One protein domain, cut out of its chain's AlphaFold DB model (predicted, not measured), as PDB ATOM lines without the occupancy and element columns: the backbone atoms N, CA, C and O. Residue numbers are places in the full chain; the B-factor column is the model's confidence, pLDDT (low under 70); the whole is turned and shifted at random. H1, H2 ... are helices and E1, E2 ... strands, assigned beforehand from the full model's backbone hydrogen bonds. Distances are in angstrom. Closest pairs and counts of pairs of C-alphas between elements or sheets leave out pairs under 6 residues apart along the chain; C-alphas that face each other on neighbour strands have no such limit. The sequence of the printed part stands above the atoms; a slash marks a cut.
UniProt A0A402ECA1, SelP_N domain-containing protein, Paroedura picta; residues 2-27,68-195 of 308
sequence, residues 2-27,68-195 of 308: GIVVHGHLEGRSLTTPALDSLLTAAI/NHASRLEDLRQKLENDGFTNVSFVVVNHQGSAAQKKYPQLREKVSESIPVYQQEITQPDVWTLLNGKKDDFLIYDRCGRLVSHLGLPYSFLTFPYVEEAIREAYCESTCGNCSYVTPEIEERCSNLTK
ATOM      1  N   GLY A   2     120.394 105.840 170.884       41.31
ATOM      2  CA  GLY A   2     120.225 106.383 169.536       41.31
ATOM      3  C   GLY A   2     118.891 105.927 168.950       41.31
ATOM      4  O   GLY A   2     118.267 104.986 169.461       41.31
ATOM      5  N   ILE A   3     118.452 106.616 167.905       50.12
ATOM      6  CA  ILE A   3     117.154 106.402 167.268       50.12
ATOM      7  C   ILE A   3     117.387 106.128 165.784       50.12
ATOM      8  O   ILE A   3     118.092 106.869 165.104       50.12
ATOM      9  N   VAL A   4     116.797 105.045 165.292       52.50
ATOM     10  CA  VAL A   4     116.778 104.695 163.874       52.50
ATOM     11  C   VAL A   4     115.408 105.074 163.329       52.50
ATOM     12  O   VAL A   4     114.387 104.673 163.891       52.50
ATOM     13  N   VAL A   5     115.381 105.860 162.257       51.50
ATOM     14  CA  VAL A   5     114.153 106.233 161.541       51.50
ATOM     15  C   VAL A   5     114.150 105.508 160.202       51.50
ATOM     16  O   VAL A   5     115.167 105.507 159.512       51.50
ATOM     17  N   HIS A   6     113.033 104.876 159.849       40.59
ATOM     18  CA  HIS A   6     112.892 104.058 158.645       40.59
ATOM     19  C   HIS A   6     111.595 104.419 157.907       40.59
ATOM     20  O   HIS A   6     110.508 104.319 158.480       40.59
ATOM     21  N   GLY A   7     111.688 104.804 156.631       29.00
ATOM     22  CA  GLY A   7     110.523 104.929 155.741       29.00
ATOM     23  C   GLY A   7     110.073 103.555 155.232       29.00
ATOM     24  O   GLY A   7     110.909 102.760 154.812       29.00
ATOM     25  N   HIS A   8     108.787 103.219 155.328       45.34
ATOM     26  CA  HIS A   8     108.289 101.870 155.006       45.34
ATOM     27  C   HIS A   8     107.852 101.701 153.536       45.34
ATOM     28  O   HIS A   8     107.428 102.656 152.888       45.34
ATOM     29  N   LEU A   9     107.923 100.458 153.048       31.02
ATOM     30  CA  LEU A   9     107.376  99.992 151.771       31.02
ATOM     31  C   LEU A   9     106.101  99.197 152.030       31.02
ATOM     32  O   LEU A   9     106.077  98.414 152.970       31.02
ATOM     33  N   GLU A  10     105.075  99.401 151.208       33.09
ATOM     34  CA  GLU A  10     103.682  99.002 151.449       33.09
ATOM     35  C   GLU A  10     103.443  97.684 152.217       33.09
ATOM     36  O   GLU A  10     103.910  96.605 151.852       33.09
ATOM     37  N   GLY A  11     102.530  97.751 153.193       32.59
ATOM     38  CA  GLY A  11     101.592  96.646 153.382       32.59
ATOM     39  C   GLY A  11     101.858  95.631 154.495       32.59
ATOM     40  O   GLY A  11     101.293  94.542 154.409       32.59
ATOM     41  N   ARG A  12     102.606  95.953 155.565       31.17
ATOM     42  CA  ARG A  12     102.403  95.345 156.908       31.17
ATOM     43  C   ARG A  12     103.098  96.148 158.009       31.17
ATOM     44  O   ARG A  12     104.311  96.321 157.980       31.17
ATOM     45  N   SER A  13     102.343  96.511 159.052       33.06
ATOM     46  CA  SER A  13     102.914  97.016 160.310       33.06
ATOM     47  C   SER A  13     104.007  96.063 160.812       33.06
ATOM     48  O   SER A  13     103.755  94.868 161.001       33.06
ATOM     49  N   LEU A  14     105.227  96.584 160.983       37.50
ATOM     50  CA  LEU A  14     106.398  95.817 161.403       37.50
ATOM     51  C   LEU A  14     106.243  95.396 162.867       37.50
ATOM     52  O   LEU A  14     106.655  96.094 163.794       37.50
ATOM     53  N   THR A  15     105.638  94.228 163.070       36.31
ATOM     54  CA  THR A  15     105.524  93.611 164.391       36.31
ATOM     55  C   THR A  15     106.916  93.361 164.982       36.31
ATOM     56  O   THR A  15     107.886  93.111 164.262       36.31
ATOM     57  N   THR A  16     107.023  93.401 166.311       39.56
ATOM     58  CA  THR A  16     108.282  93.177 167.042       39.56
ATOM     59  C   THR A  16     109.111  91.968 166.563       39.56
ATOM     60  O   THR A  16     110.301  92.174 166.334       39.56
ATOM     61  N   PRO A  17     108.558  90.762 166.287       35.09
ATOM     62  CA  PRO A  17     109.358  89.643 165.777       35.09
ATOM     63  C   PRO A  17     109.919  89.846 164.359       35.09
ATOM     64  O   PRO A  17     110.925  89.220 164.016       35.09
ATOM     65  N   ALA A  18     109.317  90.703 163.524       36.25
ATOM     66  CA  ALA A  18     109.878  91.053 162.217       36.25
ATOM     67  C   ALA A  18     111.101  91.970 162.377       36.25
ATOM     68  O   ALA A  18     112.129  91.739 161.742       36.25
ATOM     69  N   LEU A  19     111.023  92.947 163.286       45.41
ATOM     70  CA  LEU A  19     112.148  93.806 163.671       45.41
ATOM     71  C   LEU A  19     113.293  93.000 164.303       45.41
ATOM     72  O   LEU A  19     114.442  93.138 163.880       45.41
ATOM     73  N   ASP A  20     112.979  92.097 165.235       40.16
ATOM     74  CA  ASP A  20     113.960  91.189 165.838       40.16
ATOM     75  C   ASP A  20     114.606  90.283 164.780       40.16
ATOM     76  O   ASP A  20     115.818  90.073 164.819       40.16
ATOM     77  N   SER A  21     113.843  89.788 163.797       35.91
ATOM     78  CA  SER A  21     114.378  88.965 162.701       35.91
ATOM     79  C   SER A  21     115.288  89.760 161.760       35.91
ATOM     80  O   SER A  21     116.359  89.269 161.408       35.91
ATOM     81  N   LEU A  22     114.914  90.991 161.391       41.25
ATOM     82  CA  LEU A  22     115.727  91.878 160.549       41.25
ATOM     83  C   LEU A  22     117.065  92.221 161.224       41.25
ATOM     84  O   LEU A  22     118.128  92.078 160.614       41.25
ATOM     85  N   LEU A  23     117.027  92.595 162.505       44.44
ATOM     86  CA  LEU A  23     118.220  92.922 163.289       44.44
ATOM     87  C   LEU A  23     119.088  91.675 163.535       44.44
ATOM     88  O   LEU A  23     120.294  91.697 163.290       44.44
ATOM     89  N   THR A  24     118.486  90.544 163.912       39.78
ATOM     90  CA  THR A  24     119.197  89.274 164.151       39.78
ATOM     91  C   THR A  24     119.821  88.693 162.874       39.78
ATOM     92  O   THR A  24     120.893  88.080 162.937       39.78
ATOM     93  N   ALA A  25     119.204  88.900 161.705       35.16
ATOM     94  CA  ALA A  25     119.746  88.477 160.412       35.16
ATOM     95  C   ALA A  25     120.961  89.317 159.982       35.16
ATOM     96  O   ALA A  25     121.960  88.749 159.534       35.16
ATOM     97  N   ALA A  26     120.918  90.641 160.177       38.72
ATOM     98  CA  ALA A  26     122.066  91.522 159.942       38.72
ATOM     99  C   ALA A  26     123.259  91.164 160.852       38.72
ATOM    100  O   ALA A  26     124.411  91.154 160.421       38.72
ATOM    101  N   ILE A  27     122.969  90.799 162.103       39.56
ATOM    102  CA  ILE A  27     123.954  90.476 163.139       39.56
ATOM    103  C   ILE A  27     124.656  89.124 162.897       39.56
ATOM    104  O   ILE A  27     125.884  89.041 162.976       39.56
ATOM    105  N   ASN A  68     111.954 115.096 178.124       64.81
ATOM    106  CA  ASN A  68     113.150 114.340 177.795       64.81
ATOM    107  C   ASN A  68     113.153 114.035 176.281       64.81
ATOM    108  O   ASN A  68     112.162 114.272 175.590       64.81
ATOM    109  N   HIS A  69     114.261 113.520 175.740       69.38
ATOM    110  CA  HIS A  69     114.330 113.194 174.305       69.38
ATOM    111  C   HIS A  69     113.281 112.166 173.859       69.38
ATOM    112  O   HIS A  69     112.897 112.174 172.698       69.38
ATOM    113  N   ALA A  70     112.806 111.299 174.754       71.62
ATOM    114  CA  ALA A  70     111.836 110.271 174.413       71.62
ATOM    115  C   ALA A  70     110.403 110.821 174.290       71.62
ATOM    116  O   ALA A  70     109.696 110.421 173.371       71.62
ATOM    117  N   SER A  71     109.999 111.788 175.127       75.44
ATOM    118  CA  SER A  71     108.695 112.456 174.967       75.44
ATOM    119  C   SER A  71     108.659 113.319 173.702       75.44
ATOM    120  O   SER A  71     107.728 113.212 172.912       75.44
ATOM    121  N   ARG A  72     109.739 114.075 173.441       87.06
ATOM    122  CA  ARG A  72     109.896 114.881 172.214       87.06
ATOM    123  C   ARG A  72     109.890 114.055 170.925       87.06
ATOM    124  O   ARG A  72     109.642 114.603 169.856       87.06
ATOM    125  N   LEU A  73     110.196 112.760 171.005       89.75
ATOM    126  CA  LEU A  73     110.183 111.875 169.845       89.75
ATOM    127  C   LEU A  73     108.755 111.537 169.403       89.75
ATOM    128  O   LEU A  73     108.492 111.463 168.206       89.75
ATOM    129  N   GLU A  74     107.834 111.375 170.353       91.00
ATOM    130  CA  GLU A  74     106.412 111.203 170.046       91.00
ATOM    131  C   GLU A  74     105.796 112.513 169.540       91.00
ATOM    132  O   GLU A  74     105.051 112.477 168.564       91.00
ATOM    133  N   ASP A  75     106.183 113.663 170.111       92.88
ATOM    134  CA  ASP A  75     105.796 114.984 169.590       92.88
ATOM    135  C   ASP A  75     106.205 115.135 168.106       92.88
ATOM    136  O   ASP A  75     105.400 115.551 167.273       92.88
ATOM    137  N   LEU A  76     107.439 114.741 167.752       93.38
ATOM    138  CA  LEU A  76     107.933 114.739 166.367       93.38
ATOM    139  C   LEU A  76     107.164 113.751 165.474       93.38
ATOM    140  O   LEU A  76     106.792 114.106 164.356       93.38
ATOM    141  N   ARG A  77     106.901 112.528 165.955       92.12
ATOM    142  CA  ARG A  77     106.144 111.510 165.208       92.12
ATOM    143  C   ARG A  77     104.735 112.005 164.867       92.12
ATOM    144  O   ARG A  77     104.333 111.935 163.709       92.12
ATOM    145  N   GLN A  78     104.016 112.544 165.854       93.31
ATOM    146  CA  GLN A  78     102.676 113.109 165.662       93.31
ATOM    147  C   GLN A  78     102.701 114.330 164.743       93.31
ATOM    148  O   GLN A  78     101.818 114.474 163.903       93.31
ATOM    149  N   LYS A  79     103.712 115.200 164.862       94.56
ATOM    150  CA  LYS A  79     103.867 116.357 163.975       94.56
ATOM    151  C   LYS A  79     104.006 115.933 162.511       94.56
ATOM    152  O   LYS A  79     103.260 116.427 161.678       94.56
ATOM    153  N   LEU A  80     104.898 114.986 162.216       92.94
ATOM    154  CA  LEU A  80     105.093 114.462 160.859       92.94
ATOM    155  C   LEU A  80     103.808 113.837 160.293       92.94
ATOM    156  O   LEU A  80     103.445 114.123 159.156       92.94
ATOM    157  N   GLU A  81     103.092 113.051 161.101       91.69
ATOM    158  CA  GLU A  81     101.808 112.447 160.723       91.69
ATOM    159  C   GLU A  81     100.740 113.515 160.407       91.69
ATOM    160  O   GLU A  81     100.109 113.458 159.351       91.69
ATOM    161  N   ASN A  82     100.604 114.540 161.258       94.12
ATOM    162  CA  ASN A  82      99.686 115.669 161.057       94.12
ATOM    163  C   ASN A  82     100.047 116.525 159.827       94.12
ATOM    164  O   ASN A  82      99.159 116.995 159.117       94.12
ATOM    165  N   ASP A  83     101.342 116.695 159.548       92.31
ATOM    166  CA  ASP A  83     101.862 117.398 158.369       92.31
ATOM    167  C   ASP A  83     101.722 116.568 157.069       92.31
ATOM    168  O   ASP A  83     102.037 117.053 155.976       92.31
ATOM    169  N   GLY A  84     101.239 115.322 157.157       89.50
ATOM    170  CA  GLY A  84     101.001 114.419 156.028       89.50
ATOM    171  C   GLY A  84     102.220 113.614 155.565       89.50
ATOM    172  O   GLY A  84     102.191 113.064 154.464       89.50
ATOM    173  N   PHE A  85     103.273 113.523 156.380       88.12
ATOM    174  CA  PHE A  85     104.388 112.585 156.201       88.12
ATOM    175  C   PHE A  85     104.026 111.249 156.862       88.12
ATOM    176  O   PHE A  85     104.434 110.939 157.984       88.12
ATOM    177  N   THR A  86     103.193 110.469 156.178       85.12
ATOM    178  CA  THR A  86     102.768 109.141 156.634       85.12
ATOM    179  C   THR A  86     103.896 108.112 156.467       85.12
ATOM    180  O   THR A  86     104.932 108.388 155.874       85.12
ATOM    181  N   ASN A  87     103.735 106.906 157.022       83.62
ATOM    182  CA  ASN A  87     104.686 105.786 156.870       83.62
ATOM    183  C   ASN A  87     106.131 106.023 157.385       83.62
ATOM    184  O   ASN A  87     107.010 105.185 157.159       83.62
ATOM    185  N   VAL A  88     106.378 107.105 158.135       86.62
ATOM    186  CA  VAL A  88     107.631 107.333 158.874       86.62
ATOM    187  C   VAL A  88     107.625 106.513 160.167       86.62
ATOM    188  O   VAL A  88     106.824 106.757 161.068       86.62
ATOM    189  N   SER A  89     108.534 105.541 160.276       86.81
ATOM    190  CA  SER A  89     108.651 104.658 161.446       86.81
ATOM    191  C   SER A  89     109.861 105.018 162.307       86.81
ATOM    192  O   SER A  89     110.950 105.255 161.789       86.81
ATOM    193  N   PHE A  90     109.694 104.997 163.630       87.56
ATOM    194  CA  PHE A  90     110.755 105.277 164.604       87.56
ATOM    195  C   PHE A  90     111.083 104.026 165.422       87.56
ATOM    196  O   PHE A  90     110.180 103.335 165.884       87.56
ATOM    197  N   VAL A  91     112.369 103.762 165.660       87.06
ATOM    198  CA  VAL A  91     112.846 102.682 166.535       87.06
ATOM    199  C   VAL A  91     113.928 103.225 167.463       87.06
ATOM    200  O   VAL A  91     114.937 103.770 167.019       87.06
ATOM    201  N   VAL A  92     113.761 103.049 168.772       87.38
ATOM    202  CA  VAL A  92     114.813 103.352 169.752       87.38
ATOM    203  C   VAL A  92     115.653 102.096 169.957       87.38
ATOM    204  O   VAL A  92     115.119 101.067 170.357       87.38
ATOM    205  N   VAL A  93     116.971 102.168 169.772       86.31
ATOM    206  CA  VAL A  93     117.860 101.032 170.067       86.31
ATOM    207  C   VAL A  93     118.592 101.283 171.393       86.31
ATOM    208  O   VAL A  93     119.372 102.230 171.550       86.31
ATOM    209  N   ASN A  94     118.337 100.443 172.399       87.06
ATOM    210  CA  ASN A  94     119.088 100.488 173.651       87.06
ATOM    211  C   ASN A  94     120.437  99.772 173.491       87.06
ATOM    212  O   ASN A  94     120.583  98.834 172.714       87.06
ATOM    213  N   HIS A  95     121.455 100.216 174.220       87.31
ATOM    214  CA  HIS A  95     122.780  99.598 174.158       87.31
ATOM    215  C   HIS A  95     122.800  98.248 174.906       87.31
ATOM    216  O   HIS A  95     122.085  98.073 175.897       87.31
ATOM    217  N   GLN A  96     123.631  97.306 174.456       84.56
ATOM    218  CA  GLN A  96     123.729  95.952 175.026       84.56
ATOM    219  C   GLN A  96     124.416  95.865 176.391       84.56
ATOM    220  O   GLN A  96     124.195  94.924 177.148       84.56
ATOM    221  N   GLY A  97     125.260  96.841 176.729       86.75
ATOM    222  CA  GLY A  97     125.989  96.842 177.999       86.75
ATOM    223  C   GLY A  97     125.057  96.783 179.217       86.75
ATOM    224  O   GLY A  97     124.030  97.462 179.265       86.75
ATOM    225  N   SER A  98     125.452  96.034 180.248       90.12
ATOM    226  CA  SER A  98     124.633  95.754 181.443       90.12
ATOM    227  C   SER A  98     124.071  97.001 182.149       90.12
ATOM    228  O   SER A  98     122.959  96.979 182.678       90.12
ATOM    229  N   ALA A  99     124.798  98.123 182.127       88.81
ATOM    230  CA  ALA A  99     124.346  99.404 182.677       88.81
ATOM    231  C   ALA A  99     123.191 100.054 181.885       88.81
ATOM    232  O   ALA A  99     122.442 100.854 182.450       88.81
ATOM    233  N   ALA A 100     123.048  99.731 180.597       87.31
ATOM    234  CA  ALA A 100     121.950 100.165 179.739       87.31
ATOM    235  C   ALA A 100     120.746  99.214 179.848       87.31
ATOM    236  O   ALA A 100     119.625  99.699 179.996       87.31
ATOM    237  N   GLN A 101     120.975  97.895 179.908       87.88
ATOM    238  CA  GLN A 101     119.924  96.903 180.187       87.88
ATOM    239  C   GLN A 101     119.204  97.183 181.519       87.88
ATOM    240  O   GLN A 101     117.981  97.262 181.559       87.88
ATOM    241  N   LYS A 102     119.946  97.468 182.601       91.12
ATOM    242  CA  LYS A 102     119.364  97.858 183.906       91.12
ATOM    243  C   LYS A 102     118.483  99.117 183.854       91.12
ATOM    244  O   LYS A 102     117.680  99.329 184.756       91.12
ATOM    245  N   LYS A 103     118.635  99.959 182.825       88.56
ATOM    246  CA  LYS A 103     117.850 101.186 182.611       88.56
ATOM    247  C   LYS A 103     116.719 101.007 181.595       88.56
ATOM    248  O   LYS A 103     115.954 101.945 181.397       88.56
ATOM    249  N   TYR A 104     116.574  99.827 180.987       88.06
ATOM    250  CA  TYR A 104     115.531  99.548 179.999       88.06
ATOM    251  C   TYR A 104     114.101  99.848 180.492       88.06
ATOM    252  O   TYR A 104     113.374 100.494 179.739       88.06
ATOM    253  N   PRO A 105     113.691  99.527 181.742       90.38
ATOM    254  CA  PRO A 105     112.354  99.891 182.227       90.38
ATOM    255  C   PRO A 105     112.124 101.409 182.245       90.38
ATOM    256  O   PRO A 105     111.118 101.889 181.739       90.38
ATOM    257  N   GLN A 106     113.108 102.176 182.729       89.00
ATOM    258  CA  GLN A 106     113.066 103.648 182.768       89.00
ATOM    259  C   GLN A 106     113.137 104.293 181.378       89.00
ATOM    260  O   GLN A 106     112.777 105.458 181.218       89.00
ATOM    261  N   LEU A 107     113.684 103.580 180.391       86.12
ATOM    262  CA  LEU A 107     113.684 103.994 178.993       86.12
ATOM    263  C   LEU A 107     112.305 103.748 178.370       86.12
ATOM    264  O   LEU A 107     111.745 104.664 177.778       86.12
ATOM    265  N   ARG A 108     111.740 102.550 178.566       87.88
ATOM    266  CA  ARG A 108     110.391 102.182 178.113       87.88
ATOM    267  C   ARG A 108     109.300 103.074 178.700       87.88
ATOM    268  O   ARG A 108     108.423 103.469 177.960       87.88
ATOM    269  N   GLU A 109     109.393 103.450 179.973       89.75
ATOM    270  CA  GLU A 109     108.453 104.382 180.626       89.75
ATOM    271  C   GLU A 109     108.468 105.797 180.011       89.75
ATOM    272  O   GLU A 109     107.492 106.535 180.110       89.75
ATOM    273  N   LYS A 110     109.582 106.205 179.388       86.31
ATOM    274  CA  LYS A 110     109.754 107.556 178.822       86.31
ATOM    275  C   LYS A 110     109.452 107.642 177.330       86.31
ATOM    276  O   LYS A 110     109.208 108.741 176.842       86.31
ATOM    277  N   VAL A 111     109.541 106.521 176.617       86.69
ATOM    278  CA  VAL A 111     109.232 106.404 175.187       86.69
ATOM    279  C   VAL A 111     107.752 106.045 175.051       86.69
ATOM    280  O   VAL A 111     107.262 105.198 175.788       86.69
ATOM    281  N   SER A 112     107.041 106.681 174.120       89.25
ATOM    282  CA  SER A 112     105.635 106.352 173.855       89.25
ATOM    283  C   SER A 112     105.464 104.896 173.399       89.25
ATOM    284  O   SER A 112     106.329 104.354 172.713       89.25
ATOM    285  N   GLU A 113     104.334 104.266 173.731       87.94
ATOM    286  CA  GLU A 113     104.030 102.873 173.353       87.94
ATOM    287  C   GLU A 113     103.995 102.660 171.828       87.94
ATOM    288  O   GLU A 113     104.322 101.576 171.344       87.94
ATOM    289  N   SER A 114     103.681 103.721 171.078       85.19
ATOM    290  CA  SER A 114     103.762 103.826 169.612       85.19
ATOM    291  C   SER A 114     105.169 103.622 169.039       85.19
ATOM    292  O   SER A 114     105.298 103.346 167.847       85.19
ATOM    293  N   ILE A 115     106.225 103.765 169.847       84.62
ATOM    294  CA  ILE A 115     107.617 103.715 169.393       84.62
ATOM    295  C   ILE A 115     108.322 102.489 170.005       84.62
ATOM    296  O   ILE A 115     108.604 102.458 171.209       84.62
ATOM    297  N   PRO A 116     108.660 101.457 169.208       86.69
ATOM    298  CA  PRO A 116     109.375 100.290 169.709       86.69
ATOM    299  C   PRO A 116     110.768 100.652 170.245       86.69
ATOM    300  O   PRO A 116     111.579 101.288 169.571       86.69
ATOM    301  N   VAL A 117     111.072 100.170 171.456       85.12
ATOM    302  CA  VAL A 117     112.426 100.183 172.029       85.12
ATOM    303  C   VAL A 117     113.031  98.785 171.933       85.12
ATOM    304  O   VAL A 117     112.678  97.894 172.710       85.12
ATOM    305  N   TYR A 118     113.952  98.592 170.995       86.19
ATOM    306  CA  TYR A 118     114.721  97.361 170.851       86.19
ATOM    307  C   TYR A 118     115.815  97.291 171.926       86.19
ATOM    308  O   TYR A 118     116.632  98.208 172.059       86.19
ATOM    309  N   GLN A 119     115.834  96.213 172.710       86.69
ATOM    310  CA  GLN A 119     116.908  95.935 173.660       86.69
ATOM    311  C   GLN A 119     117.908  94.976 173.022       86.69
ATOM    312  O   GLN A 119     117.574  93.833 172.744       86.69
ATOM    313  N   GLN A 120     119.148  95.428 172.852       85.00
ATOM    314  CA  GLN A 120     120.229  94.560 172.402       85.00
ATOM    315  C   GLN A 120     120.662  93.565 173.491       85.00
ATOM    316  O   GLN A 120     120.782  93.938 174.669       85.00
ATOM    317  N   GLU A 121     120.949  92.326 173.099       83.50
ATOM    318  CA  GLU A 121     121.508  91.299 173.980       83.50
ATOM    319  C   GLU A 121     123.014  91.465 174.203       83.50
ATOM    320  O   GLU A 121     123.742  91.916 173.326       83.50
ATOM    321  N   ILE A 122     123.527  91.055 175.370       84.88
ATOM    322  CA  ILE A 122     124.962  91.198 175.709       84.88
ATOM    323  C   ILE A 122     125.872  90.448 174.717       84.88
ATOM    324  O   ILE A 122     127.011  90.852 174.487       84.88
ATOM    325  N   THR A 123     125.382  89.343 174.154       82.62
ATOM    326  CA  THR A 123     126.129  88.427 173.281       82.62
ATOM    327  C   THR A 123     126.131  88.823 171.807       82.62
ATOM    328  O   THR A 123     126.856  88.202 171.027       82.62
ATOM    329  N   GLN A 124     125.333  89.814 171.404       80.25
ATOM    330  CA  GLN A 124     125.211  90.192 170.001       80.25
ATOM    331  C   GLN A 124     126.242  91.272 169.610       80.25
ATOM    332  O   GLN A 124     126.647  92.077 170.446       80.25
ATOM    333  N   PRO A 125     126.703  91.304 168.351       80.44
ATOM    334  CA  PRO A 125     127.333  92.473 167.747       80.44
ATOM    335  C   PRO A 125     126.575  93.788 167.997       80.44
ATOM    336  O   PRO A 125     125.390  93.889 167.686       80.44
ATOM    337  N   ASP A 126     127.285  94.798 168.507       79.69
ATOM    338  CA  ASP A 126     126.708  96.110 168.815       79.69
ATOM    339  C   ASP A 126     126.281  96.858 167.552       79.69
ATOM    340  O   ASP A 126     127.105  97.257 166.728       79.69
ATOM    341  N   VAL A 127     124.973  97.085 167.442       81.31
ATOM    342  CA  VAL A 127     124.325  97.823 166.354       81.31
ATOM    343  C   VAL A 127     124.895  99.236 166.219       81.31
ATOM    344  O   VAL A 127     125.021  99.719 165.098       81.31
ATOM    345  N   TRP A 128     125.310  99.887 167.314       82.94
ATOM    346  CA  TRP A 128     125.912 101.225 167.236       82.94
ATOM    347  C   TRP A 128     127.264 101.198 166.529       82.94
ATOM    348  O   TRP A 128     127.466 101.923 165.559       82.94
ATOM    349  N   THR A 129     128.141 100.280 166.933       81.19
ATOM    350  CA  THR A 129     129.423 100.031 166.264       81.19
ATOM    351  C   THR A 129     129.241  99.563 164.813       81.19
ATOM    352  O   THR A 129     129.995  99.985 163.942       81.19
ATOM    353  N   LEU A 130     128.243  98.719 164.521       80.25
ATOM    354  CA  LEU A 130     127.969  98.230 163.161       80.25
ATOM    355  C   LEU A 130     127.487  99.329 162.207       80.25
ATOM    356  O   LEU A 130     127.877  99.322 161.043       80.25
ATOM    357  N   LEU A 131     126.645 100.246 162.690       79.94
ATOM    358  CA  LEU A 131     126.080 101.347 161.905       79.94
ATOM    359  C   LEU A 131     126.891 102.649 162.029       79.94
ATOM    360  O   LEU A 131     126.408 103.711 161.647       79.94
ATOM    361  N   ASN A 132     128.101 102.581 162.596       81.69
ATOM    362  CA  ASN A 132     128.995 103.719 162.840       81.69
ATOM    363  C   ASN A 132     128.380 104.872 163.678       81.69
ATOM    364  O   ASN A 132     128.902 105.991 163.699       81.69
ATOM    365  N   GLY A 133     127.288 104.594 164.395       82.50
ATOM    366  CA  GLY A 133     126.532 105.553 165.197       82.50
ATOM    367  C   GLY A 133     126.993 105.613 166.654       82.50
ATOM    368  O   GLY A 133     127.614 104.692 167.185       82.50
ATOM    369  N   LYS A 134     126.665 106.712 167.335       85.12
ATOM    370  CA  LYS A 134     127.005 106.959 168.741       85.12
ATOM    371  C   LYS A 134     125.750 107.103 169.604       85.12
ATOM    372  O   LYS A 134     124.601 107.066 169.163       85.12
ATOM    373  N   LYS A 135     125.984 107.233 170.909       83.06
ATOM    374  CA  LYS A 135     124.934 107.474 171.898       83.06
ATOM    375  C   LYS A 135     124.244 108.815 171.611       83.06
ATOM    376  O   LYS A 135     124.868 109.856 171.764       83.06
ATOM    377  N   ASP A 136     122.931 108.744 171.396       85.12
ATOM    378  CA  ASP A 136     122.033 109.890 171.179       85.12
ATOM    379  C   ASP A 136     122.136 110.507 169.774       85.12
ATOM    380  O   ASP A 136     121.721 111.645 169.568       85.12
ATOM    381  N   ASP A 137     122.617 109.721 168.808       87.75
ATOM    382  CA  ASP A 137     122.546 110.024 167.378       87.75
ATOM    383  C   ASP A 137     121.204 109.571 166.764       87.75
ATOM    384  O   ASP A 137     120.559 108.633 167.256       87.75
ATOM    385  N   PHE A 138     120.826 110.196 165.647       90.44
ATOM    386  CA  PHE A 138     119.788 109.722 164.730       90.44
ATOM    387  C   PHE A 138     120.423 109.150 163.465       90.44
ATOM    388  O   PHE A 138     121.294 109.777 162.862       90.44
ATOM    389  N   LEU A 139     119.945 107.978 163.051       88.31
ATOM    390  CA  LEU A 139     120.268 107.352 161.771       88.31
ATOM    391  C   LEU A 139     118.983 107.306 160.941       88.31
ATOM    392  O   LEU A 139     118.043 106.592 161.298       88.31
ATOM    393  N   ILE A 140     118.923 108.109 159.881       88.81
ATOM    394  CA  ILE A 140     117.718 108.321 159.074       88.81
ATOM    395  C   ILE A 140     117.872 107.561 157.759       88.81
ATOM    396  O   ILE A 140     118.770 107.842 156.960       88.81
ATOM    397  N   TYR A 141     116.981 106.595 157.552       83.94
ATOM    398  CA  TYR A 141     116.920 105.774 156.352       83.94
ATOM    399  C   TYR A 141     115.775 106.228 155.450       83.94
ATOM    400  O   TYR A 141     114.645 106.413 155.914       83.94
ATOM    401  N   ASP A 142     116.063 106.370 154.158       83.88
ATOM    402  CA  ASP A 142     115.043 106.660 153.155       83.88
ATOM    403  C   ASP A 142     114.112 105.460 152.905       83.88
ATOM    404  O   ASP A 142     114.312 104.348 153.403       83.88
ATOM    405  N   ARG A 143     113.091 105.683 152.074       83.19
ATOM    406  CA  ARG A 143     112.131 104.656 151.635       83.19
ATOM    407  C   ARG A 143     112.761 103.467 150.884       83.19
ATOM    408  O   ARG A 143     112.122 102.434 150.749       83.19
ATOM    409  N   CYS A 144     114.011 103.574 150.422       81.06
ATOM    410  CA  CYS A 144     114.776 102.473 149.827       81.06
ATOM    411  C   CYS A 144     115.683 101.740 150.837       81.06
ATOM    412  O   CYS A 144     116.466 100.868 150.441       81.06
ATOM    413  N   GLY A 145     115.600 102.071 152.131       78.00
ATOM    414  CA  GLY A 145     116.422 101.476 153.182       78.00
ATOM    415  C   GLY A 145     117.891 101.903 153.118       78.00
ATOM    416  O   GLY A 145     118.762 101.160 153.573       78.00
ATOM    417  N   ARG A 146     118.197 103.071 152.538       81.75
ATOM    418  CA  ARG A 146     119.555 103.635 152.479       81.75
ATOM    419  C   ARG A 146     119.733 104.647 153.602       81.75
ATOM    420  O   ARG A 146     118.858 105.482 153.800       81.75
ATOM    421  N   LEU A 147     120.863 104.601 154.310       83.88
ATOM    422  CA  LEU A 147     121.218 105.625 155.296       83.88
ATOM    423  C   LEU A 147     121.539 106.928 154.550       83.88
ATOM    424  O   LEU A 147     122.574 107.007 153.888       83.88
ATOM    425  N   VAL A 148     120.642 107.914 154.634       83.94
ATOM    426  CA  VAL A 148     120.767 109.200 153.921       83.94
ATOM    427  C   VAL A 148     121.225 110.343 154.825       83.94
ATOM    428  O   VAL A 148     121.830 111.292 154.336       83.94
ATOM    429  N   SER A 149     120.983 110.251 156.138       87.88
ATOM    430  CA  SER A 149     121.448 111.244 157.109       87.88
ATOM    431  C   SER A 149     121.828 110.608 158.449       87.88
ATOM    432  O   SER A 149     121.156 109.704 158.954       87.88
ATOM    433  N   HIS A 150     122.928 111.097 159.027       90.19
ATOM    434  CA  HIS A 150     123.440 110.719 160.344       90.19
ATOM    435  C   HIS A 150     123.631 111.988 161.176       90.19
ATOM    436  O   HIS A 150     124.590 112.735 160.997       90.19
ATOM    437  N   LEU A 151     122.715 112.226 162.114       89.31
ATOM    438  CA  LEU A 151     122.750 113.399 162.981       89.31
ATOM    439  C   LEU A 151     123.260 113.001 164.362       89.31
ATOM    440  O   LEU A 151     122.530 112.405 165.154       89.31
ATOM    441  N   GLY A 152     124.510 113.343 164.660       89.56
ATOM    442  CA  GLY A 152     125.052 113.289 166.017       89.56
ATOM    443  C   GLY A 152     124.771 114.563 166.816       89.56
ATOM    444  O   GLY A 152     124.252 115.555 166.298       89.56
ATOM    445  N   LEU A 153     125.157 114.569 168.093       85.12
ATOM    446  CA  LEU A 153     125.133 115.789 168.912       85.12
ATOM    447  C   LEU A 153     126.055 116.874 168.304       85.12
ATOM    448  O   LEU A 153     127.176 116.552 167.909       85.12
ATOM    449  N   PRO A 154     125.644 118.160 168.267       89.75
ATOM    450  CA  PRO A 154     124.424 118.726 168.858       89.75
ATOM    451  C   PRO A 154     123.175 118.661 167.956       89.75
ATOM    452  O   PRO A 154     122.085 118.979 168.422       89.75
ATOM    453  N   TYR A 155     123.296 118.266 166.689       90.31
ATOM    454  CA  TYR A 155     122.189 118.302 165.723       90.31
ATOM    455  C   TYR A 155     121.065 117.299 166.040       90.31
ATOM    456  O   TYR A 155     119.917 117.529 165.673       90.31
ATOM    457  N   SER A 156     121.347 116.250 166.818       88.56
ATOM    458  CA  SER A 156     120.344 115.318 167.354       88.56
ATOM    459  C   SER A 156     119.466 115.866 168.494       88.56
ATOM    460  O   SER A 156     118.602 115.154 169.015       88.56
ATOM    461  N   PHE A 157     119.644 117.119 168.925       88.81
ATOM    462  CA  PHE A 157     118.742 117.739 169.895       88.81
ATOM    463  C   PHE A 157     117.376 118.047 169.257       88.81
ATOM    464  O   PHE A 157     117.228 119.057 168.572       88.81
ATOM    465  N   LEU A 158     116.340 117.275 169.621       89.31
ATOM    466  CA  LEU A 158     114.913 117.472 169.267       89.31
ATOM    467  C   LEU A 158     114.275 118.787 169.791       89.31
ATOM    468  O   LEU A 158     113.067 118.875 170.003       89.31
ATOM    469  N   THR A 159     115.086 119.794 170.109       88.62
ATOM    470  CA  THR A 159     114.657 121.181 170.360       88.62
ATOM    471  C   THR A 159     114.897 122.072 169.138       88.62
ATOM    472  O   THR A 159     114.311 123.146 169.058       88.62
ATOM    473  N   PHE A 160     115.709 121.611 168.186       90.00
ATOM    474  CA  PHE A 160     116.001 122.262 166.914       90.00
ATOM    475  C   PHE A 160     115.409 121.438 165.757       90.00
ATOM    476  O   PHE A 160     115.178 120.237 165.935       90.00
ATOM    477  N   PRO A 161     115.153 122.047 164.586       92.75
ATOM    478  CA  PRO A 161     114.431 121.387 163.500       92.75
ATOM    479  C   PRO A 161     115.265 120.353 162.730       92.75
ATOM    480  O   PRO A 161     114.685 119.577 161.987       92.75
ATOM    481  N   TYR A 162     116.581 120.263 162.945       93.25
ATOM    482  CA  TYR A 162     117.502 119.448 162.136       93.25
ATOM    483  C   TYR A 162     117.066 117.991 161.905       93.25
ATOM    484  O   TYR A 162     117.198 117.473 160.800       93.25
ATOM    485  N   VAL A 163     116.533 117.317 162.933       93.12
ATOM    486  CA  VAL A 163     116.035 115.933 162.805       93.12
ATOM    487  C   VAL A 163     114.735 115.877 161.998       93.12
ATOM    488  O   VAL A 163     114.532 114.948 161.228       93.12
ATOM    489  N   GLU A 164     113.859 116.868 162.153       93.75
ATOM    490  CA  GLU A 164     112.612 116.987 161.391       93.75
ATOM    491  C   GLU A 164     112.899 117.293 159.915       93.75
ATOM    492  O   GLU A 164     112.367 116.619 159.037       93.75
ATOM    493  N   GLU A 165     113.784 118.256 159.647       92.50
ATOM    494  CA  GLU A 165     114.245 118.641 158.310       92.50
ATOM    495  C   GLU A 165     114.877 117.453 157.583       92.50
ATOM    496  O   GLU A 165     114.393 117.074 156.521       92.50
ATOM    497  N   ALA A 166     115.849 116.774 158.201       91.75
ATOM    498  CA  ALA A 166     116.500 115.611 157.599       91.75
ATOM    499  C   ALA A 166     115.540 114.429 157.347       91.75
ATOM    500  O   ALA A 166     115.749 113.663 156.408       91.75
ATOM    501  N   ILE A 167     114.474 114.266 158.145       91.75
ATOM    502  CA  ILE A 167     113.421 113.272 157.867       91.75
ATOM    503  C   ILE A 167     112.569 113.702 156.667       91.75
ATOM    504  O   ILE A 167     112.246 112.862 155.829       91.75
ATOM    505  N   ARG A 168     112.209 114.988 156.554       91.62
ATOM    506  CA  ARG A 168     111.442 115.505 155.407       91.62
ATOM    507  C   ARG A 168     112.247 115.447 154.106       91.62
ATOM    508  O   ARG A 168     111.698 115.034 153.087       91.62
ATOM    509  N   GLU A 169     113.536 115.778 154.150       88.31
ATOM    510  CA  GLU A 169     114.483 115.586 153.043       88.31
ATOM    511  C   GLU A 169     114.558 114.098 152.656       88.31
ATOM    512  O   GLU A 169     114.284 113.750 151.512       88.31
ATOM    513  N   ALA A 170     114.793 113.193 153.616       87.19
ATOM    514  CA  ALA A 170     114.840 111.743 153.376       87.19
ATOM    515  C   ALA A 170     113.536 111.145 152.808       87.19
ATOM    516  O   ALA A 170     113.562 110.123 152.116       87.19
ATOM    517  N   TYR A 171     112.391 111.754 153.122       87.69
ATOM    518  CA  TYR A 171     111.086 111.364 152.598       87.69
ATOM    519  C   TYR A 171     110.929 111.768 151.126       87.69
ATOM    520  O   TYR A 171     110.515 110.953 150.296       87.69
ATOM    521  N   CYS A 172     111.285 113.014 150.807       86.50
ATOM    522  CA  CYS A 172     111.015 113.639 149.516       86.50
ATOM    523  C   CYS A 172     112.103 113.452 148.462       86.50
ATOM    524  O   CYS A 172     111.800 113.337 147.275       86.50
ATOM    525  N   GLU A 173     113.366 113.439 148.868       81.38
ATOM    526  CA  GLU A 173     114.489 113.437 147.942       81.38
ATOM    527  C   GLU A 173     114.908 112.023 147.522       81.38
ATOM    528  O   GLU A 173     114.437 110.993 148.012       81.38
ATOM    529  N   SER A 174     115.817 111.962 146.557       77.94
ATOM    530  CA  SER A 174     116.497 110.748 146.108       77.94
ATOM    531  C   SER A 174     118.012 110.904 146.257       77.94
ATOM    532  O   SER A 174     118.778 110.476 145.397       77.94
ATOM    533  N   THR A 175     118.450 111.511 147.368       72.75
ATOM    534  CA  THR A 175     119.835 111.933 147.648       72.75
ATOM    535  C   THR A 175     120.864 110.823 147.406       72.75
ATOM    536  O   THR A 175     121.934 111.084 146.868       72.75
ATOM    537  N   CYS A 176     120.519 109.562 147.704       78.81
ATOM    538  CA  CYS A 176     121.376 108.394 147.456       78.81
ATOM    539  C   CYS A 176     121.027 107.591 146.190       78.81
ATOM    540  O   CYS A 176     121.212 106.371 146.138       78.81
ATOM    541  N   GLY A 177     120.533 108.284 145.163       78.06
ATOM    542  CA  GLY A 177     120.195 107.767 143.837       78.06
ATOM    543  C   GLY A 177     118.710 107.438 143.667       78.06
ATOM    544  O   GLY A 177     117.927 107.445 144.624       78.06
ATOM    545  N   ASN A 178     118.315 107.092 142.438       79.31
ATOM    546  CA  ASN A 178     116.929 106.757 142.103       79.31
ATOM    547  C   ASN A 178     116.355 105.695 143.051       79.31
ATOM    548  O   ASN A 178     117.005 104.697 143.363       79.31
ATOM    549  N   CYS A 179     115.128 105.927 143.509       75.75
ATOM    550  CA  CYS A 179     114.383 105.013 144.359       75.75
ATOM    551  C   CYS A 179     112.958 104.923 143.818       75.75
ATOM    552  O   CYS A 179     112.236 105.919 143.833       75.75
ATOM    553  N   SER A 180     112.587 103.744 143.315       72.44
ATOM    554  CA  SER A 180     111.347 103.483 142.568       72.44
ATOM    555  C   SER A 180     110.074 103.533 143.409       72.44
ATOM    556  O   SER A 180     108.981 103.565 142.858       72.44
ATOM    557  N   TYR A 181     110.202 103.538 144.734       72.88
ATOM    558  CA  TYR A 181     109.080 103.573 145.667       72.88
ATOM    559  C   TYR A 181     108.592 105.007 145.888       72.88
ATOM    560  O   TYR A 181     108.699 105.555 146.981       72.88
ATOM    561  N   VAL A 182     108.138 105.646 144.815       77.00
ATOM    562  CA  VAL A 182     107.481 106.953 144.845       77.00
ATOM    563  C   VAL A 182     106.020 106.730 144.483       77.00
ATOM    564  O   VAL A 182     105.725 106.125 143.456       77.00
ATOM    565  N   THR A 183     105.118 107.190 145.343       81.12
ATOM    566  CA  THR A 183     103.672 107.175 145.097       81.12
ATOM    567  C   THR A 183     103.209 108.606 144.796       81.12
ATOM    568  O   THR A 183     103.868 109.556 145.238       81.12
ATOM    569  N   PRO A 184     102.101 108.816 144.060       82.62
ATOM    570  CA  PRO A 184     101.641 110.164 143.716       82.62
ATOM    571  C   PRO A 184     101.339 111.032 144.951       82.62
ATOM    572  O   PRO A 184     101.522 112.246 144.907       82.62
ATOM    573  N   GLU A 185     100.958 110.432 146.082       82.56
ATOM    574  CA  GLU A 185     100.752 111.138 147.354       82.56
ATOM    575  C   GLU A 185     102.066 111.708 147.918       82.56
ATOM    576  O   GLU A 185     102.075 112.795 148.501       82.56
ATOM    577  N   ILE A 186     103.186 110.994 147.732       83.75
ATOM    578  CA  ILE A 186     104.529 111.468 148.092       83.75
ATOM    579  C   ILE A 186     104.932 112.613 147.156       83.75
ATOM    580  O   ILE A 186     105.367 113.660 147.635       83.75
ATOM    581  N   GLU A 187     104.737 112.463 145.841       85.00
ATOM    582  CA  GLU A 187     105.056 113.517 144.864       85.00
ATOM    583  C   GLU A 187     104.282 114.807 145.141       85.00
ATOM    584  O   GLU A 187     104.876 115.888 145.151       85.00
ATOM    585  N   GLU A 188     102.981 114.714 145.430       86.50
ATOM    586  CA  GLU A 188     102.156 115.870 145.776       86.50
ATOM    587  C   GLU A 188     102.635 116.530 147.078       86.50
ATOM    588  O   GLU A 188     102.859 117.745 147.112       86.50
ATOM    589  N   ARG A 189     102.864 115.738 148.141       88.19
ATOM    590  CA  ARG A 189     103.366 116.231 149.437       88.19
ATOM    591  C   ARG A 189     104.663 117.018 149.261       88.19
ATOM    592  O   ARG A 189     104.773 118.142 149.745       88.19
ATOM    593  N   CYS A 190     105.610 116.455 148.522       88.19
ATOM    594  CA  CYS A 190     106.936 117.026 148.315       88.19
ATOM    595  C   CYS A 190     106.936 118.216 147.340       88.19
ATOM    596  O   CYS A 190     107.672 119.187 147.536       88.19
ATOM    597  N   SER A 191     106.036 118.213 146.354       84.38
ATOM    598  CA  SER A 191     105.791 119.358 145.465       84.38
ATOM    599  C   SER A 191     105.143 120.545 146.180       84.38
ATOM    600  O   SER A 191     105.292 121.688 145.750       84.38
ATOM    601  N   ASN A 192     104.395 120.309 147.259       75.56
ATOM    602  CA  ASN A 192     103.758 121.381 148.025       75.56
ATOM    603  C   ASN A 192     104.737 122.060 149.002       75.56
ATOM    604  O   ASN A 192     104.640 123.270 149.203       75.56
ATOM    605  N   LEU A 193     105.737 121.335 149.520       74.12
ATOM    606  CA  LEU A 193     106.826 121.914 150.326       74.12
ATOM    607  C   LEU A 193     107.674 122.905 149.518       74.12
ATOM    608  O   LEU A 193     107.951 124.009 149.980       74.12
ATOM    609  N   THR A 194     108.043 122.541 148.287       61.72
ATOM    610  CA  THR A 194     108.848 123.401 147.402       61.72
ATOM    611  C   THR A 194     108.096 124.657 146.954       61.72
ATOM    612  O   THR A 194     108.702 125.721 146.851       61.72
ATOM    613  N   LYS A 195     106.768 124.587 146.779       56.88
ATOM    614  CA  LYS A 195     105.919 125.767 146.518       56.88
ATOM    615  C   LYS A 195     105.787 126.698 147.730       56.88
ATOM    616  O   LYS A 195     105.660 127.902 147.544       56.88
TER     617      LYS A 195
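This is residues 2 to 27 and 68 to 195 of the 308 residues of the protein "SelP_N domain-containing protein" of Paroedura picta (UniProt A0A402ECA1). A strongly twisted sheet of five strands runs through the domain, and two helices, H2 and H6, cover one of its faces, H2 by E2 and H6 by E4 and E5. The short helices H3 and H4 lie toward one end of the long axis and H7, which touches H6 with its residues 186 to 190 alone, lies at the other; H1 grazes the sheet near its E3 edge. The printed part has 154 residues with seven named helices and five named strands, in the order E1 H1 H2 E2 H3 H4 E3 H5 E4 E5 H6 H7; the sheet is mixed, in the order E3 E2 E1 E4 E5, and the class is mixed, helices and strands. The whole is compact, with a radius of gyration of the C-alphas of 15.6 A, yet only just elongated, spanning 49 by 33 by 26 A.

Begin with the sheet: find C-alpha 2 at (120.225, 106.383, 169.536), from where E1, residues 2 to 7, runs 16.9 A to C-alpha 7 at (110.523, 104.929, 155.741). E2, residues 88 to 94, is the longest strand, 19.9 A. E3 is residues 117 to 119, E4 residues 138 to 141 and E5 residues 147 to 151, 11.0 A long. Among the helices, look for H2 at residues 69 to 82, 19.9 A, and H6 at residues 162 to 172, 15.3 A. H1, residues 16 to 27, and H7, residues 184 to 195, are each 16.4 A long; H7 ends at C-alpha 195, (105.919, 125.767, 146.518). The short helices are H3, residues 98 to 101, H4, residues 104 to 108, and H5, residues 127 to 130.

Start at E1, an inner strand. It is antiparallel to E2, with N 4 and O 91 2.8 A apart, and parallel to E4, with N 5 and O 139 2.9 A apart, both within hydrogen-bond range. At one edge, E3 is parallel to E2, with N 118 and O 92 at 2.8 A; at the other, E5 forms an antiparallel hairpin with E4, with N 138 and O 151 at 2.8 A. E2, H3, H4 and E3 make a strand-helix-strand unit, two parallel neighbour strands with helices between, and its crossover is right-handed. H2 and H6 are on one face of the sheet, giving two layers, one of strands and one of helices. H6 runs along the strands at a height over the sheet of 8.4 A; its closest C-alphas to E4 are Ile 167 and Ile 140, 6.7 A apart. H2 comes closest to E2 at the C-alphas of Arg 77 and Val 88, 7.7 A. H2 and H6 are close but not clearly touching, with C-alphas 76 and 164 7.2 A apart, at a tilt of 36 degrees, only just steep, the same way. H7 touches H6 with residues 186 to 190 alone, the closest C-alphas being those of Cys 190 and Cys 172 at 5.4 A, at a steep tilt of 53 degrees, opposite ways; H7 is not on the sheet. H1, H4 and H5 only graze the sheet, and H1 and H5 are near each other, with 5 pairs of C-alphas within 10 A. H3 is only just not on the sheet, with 4 pairs within 10 A. In H1, H4, H6 and H7 every O i to N i+4 pair is within hydrogen-bond range; H2 has 9 of 10, while H3 and H5 are too short for such a pair and have 0 of 1 and 1 of 1 O i to N i+3 pairs within range.

The two C-alphas farthest apart are those of Thr 123 and Lys 195, 50.2 A. Residues 28 to 67 are not printed, and C-alphas 27 and 68 stand 30.0 A apart across the cut. Of the links that are printed whole, H6 to H7 is long, with 11 residues between. The mean pLDDT of the printed part is 77.4; it is under 70 at residues 2 to 27, 68 to 69 and 194 to 195.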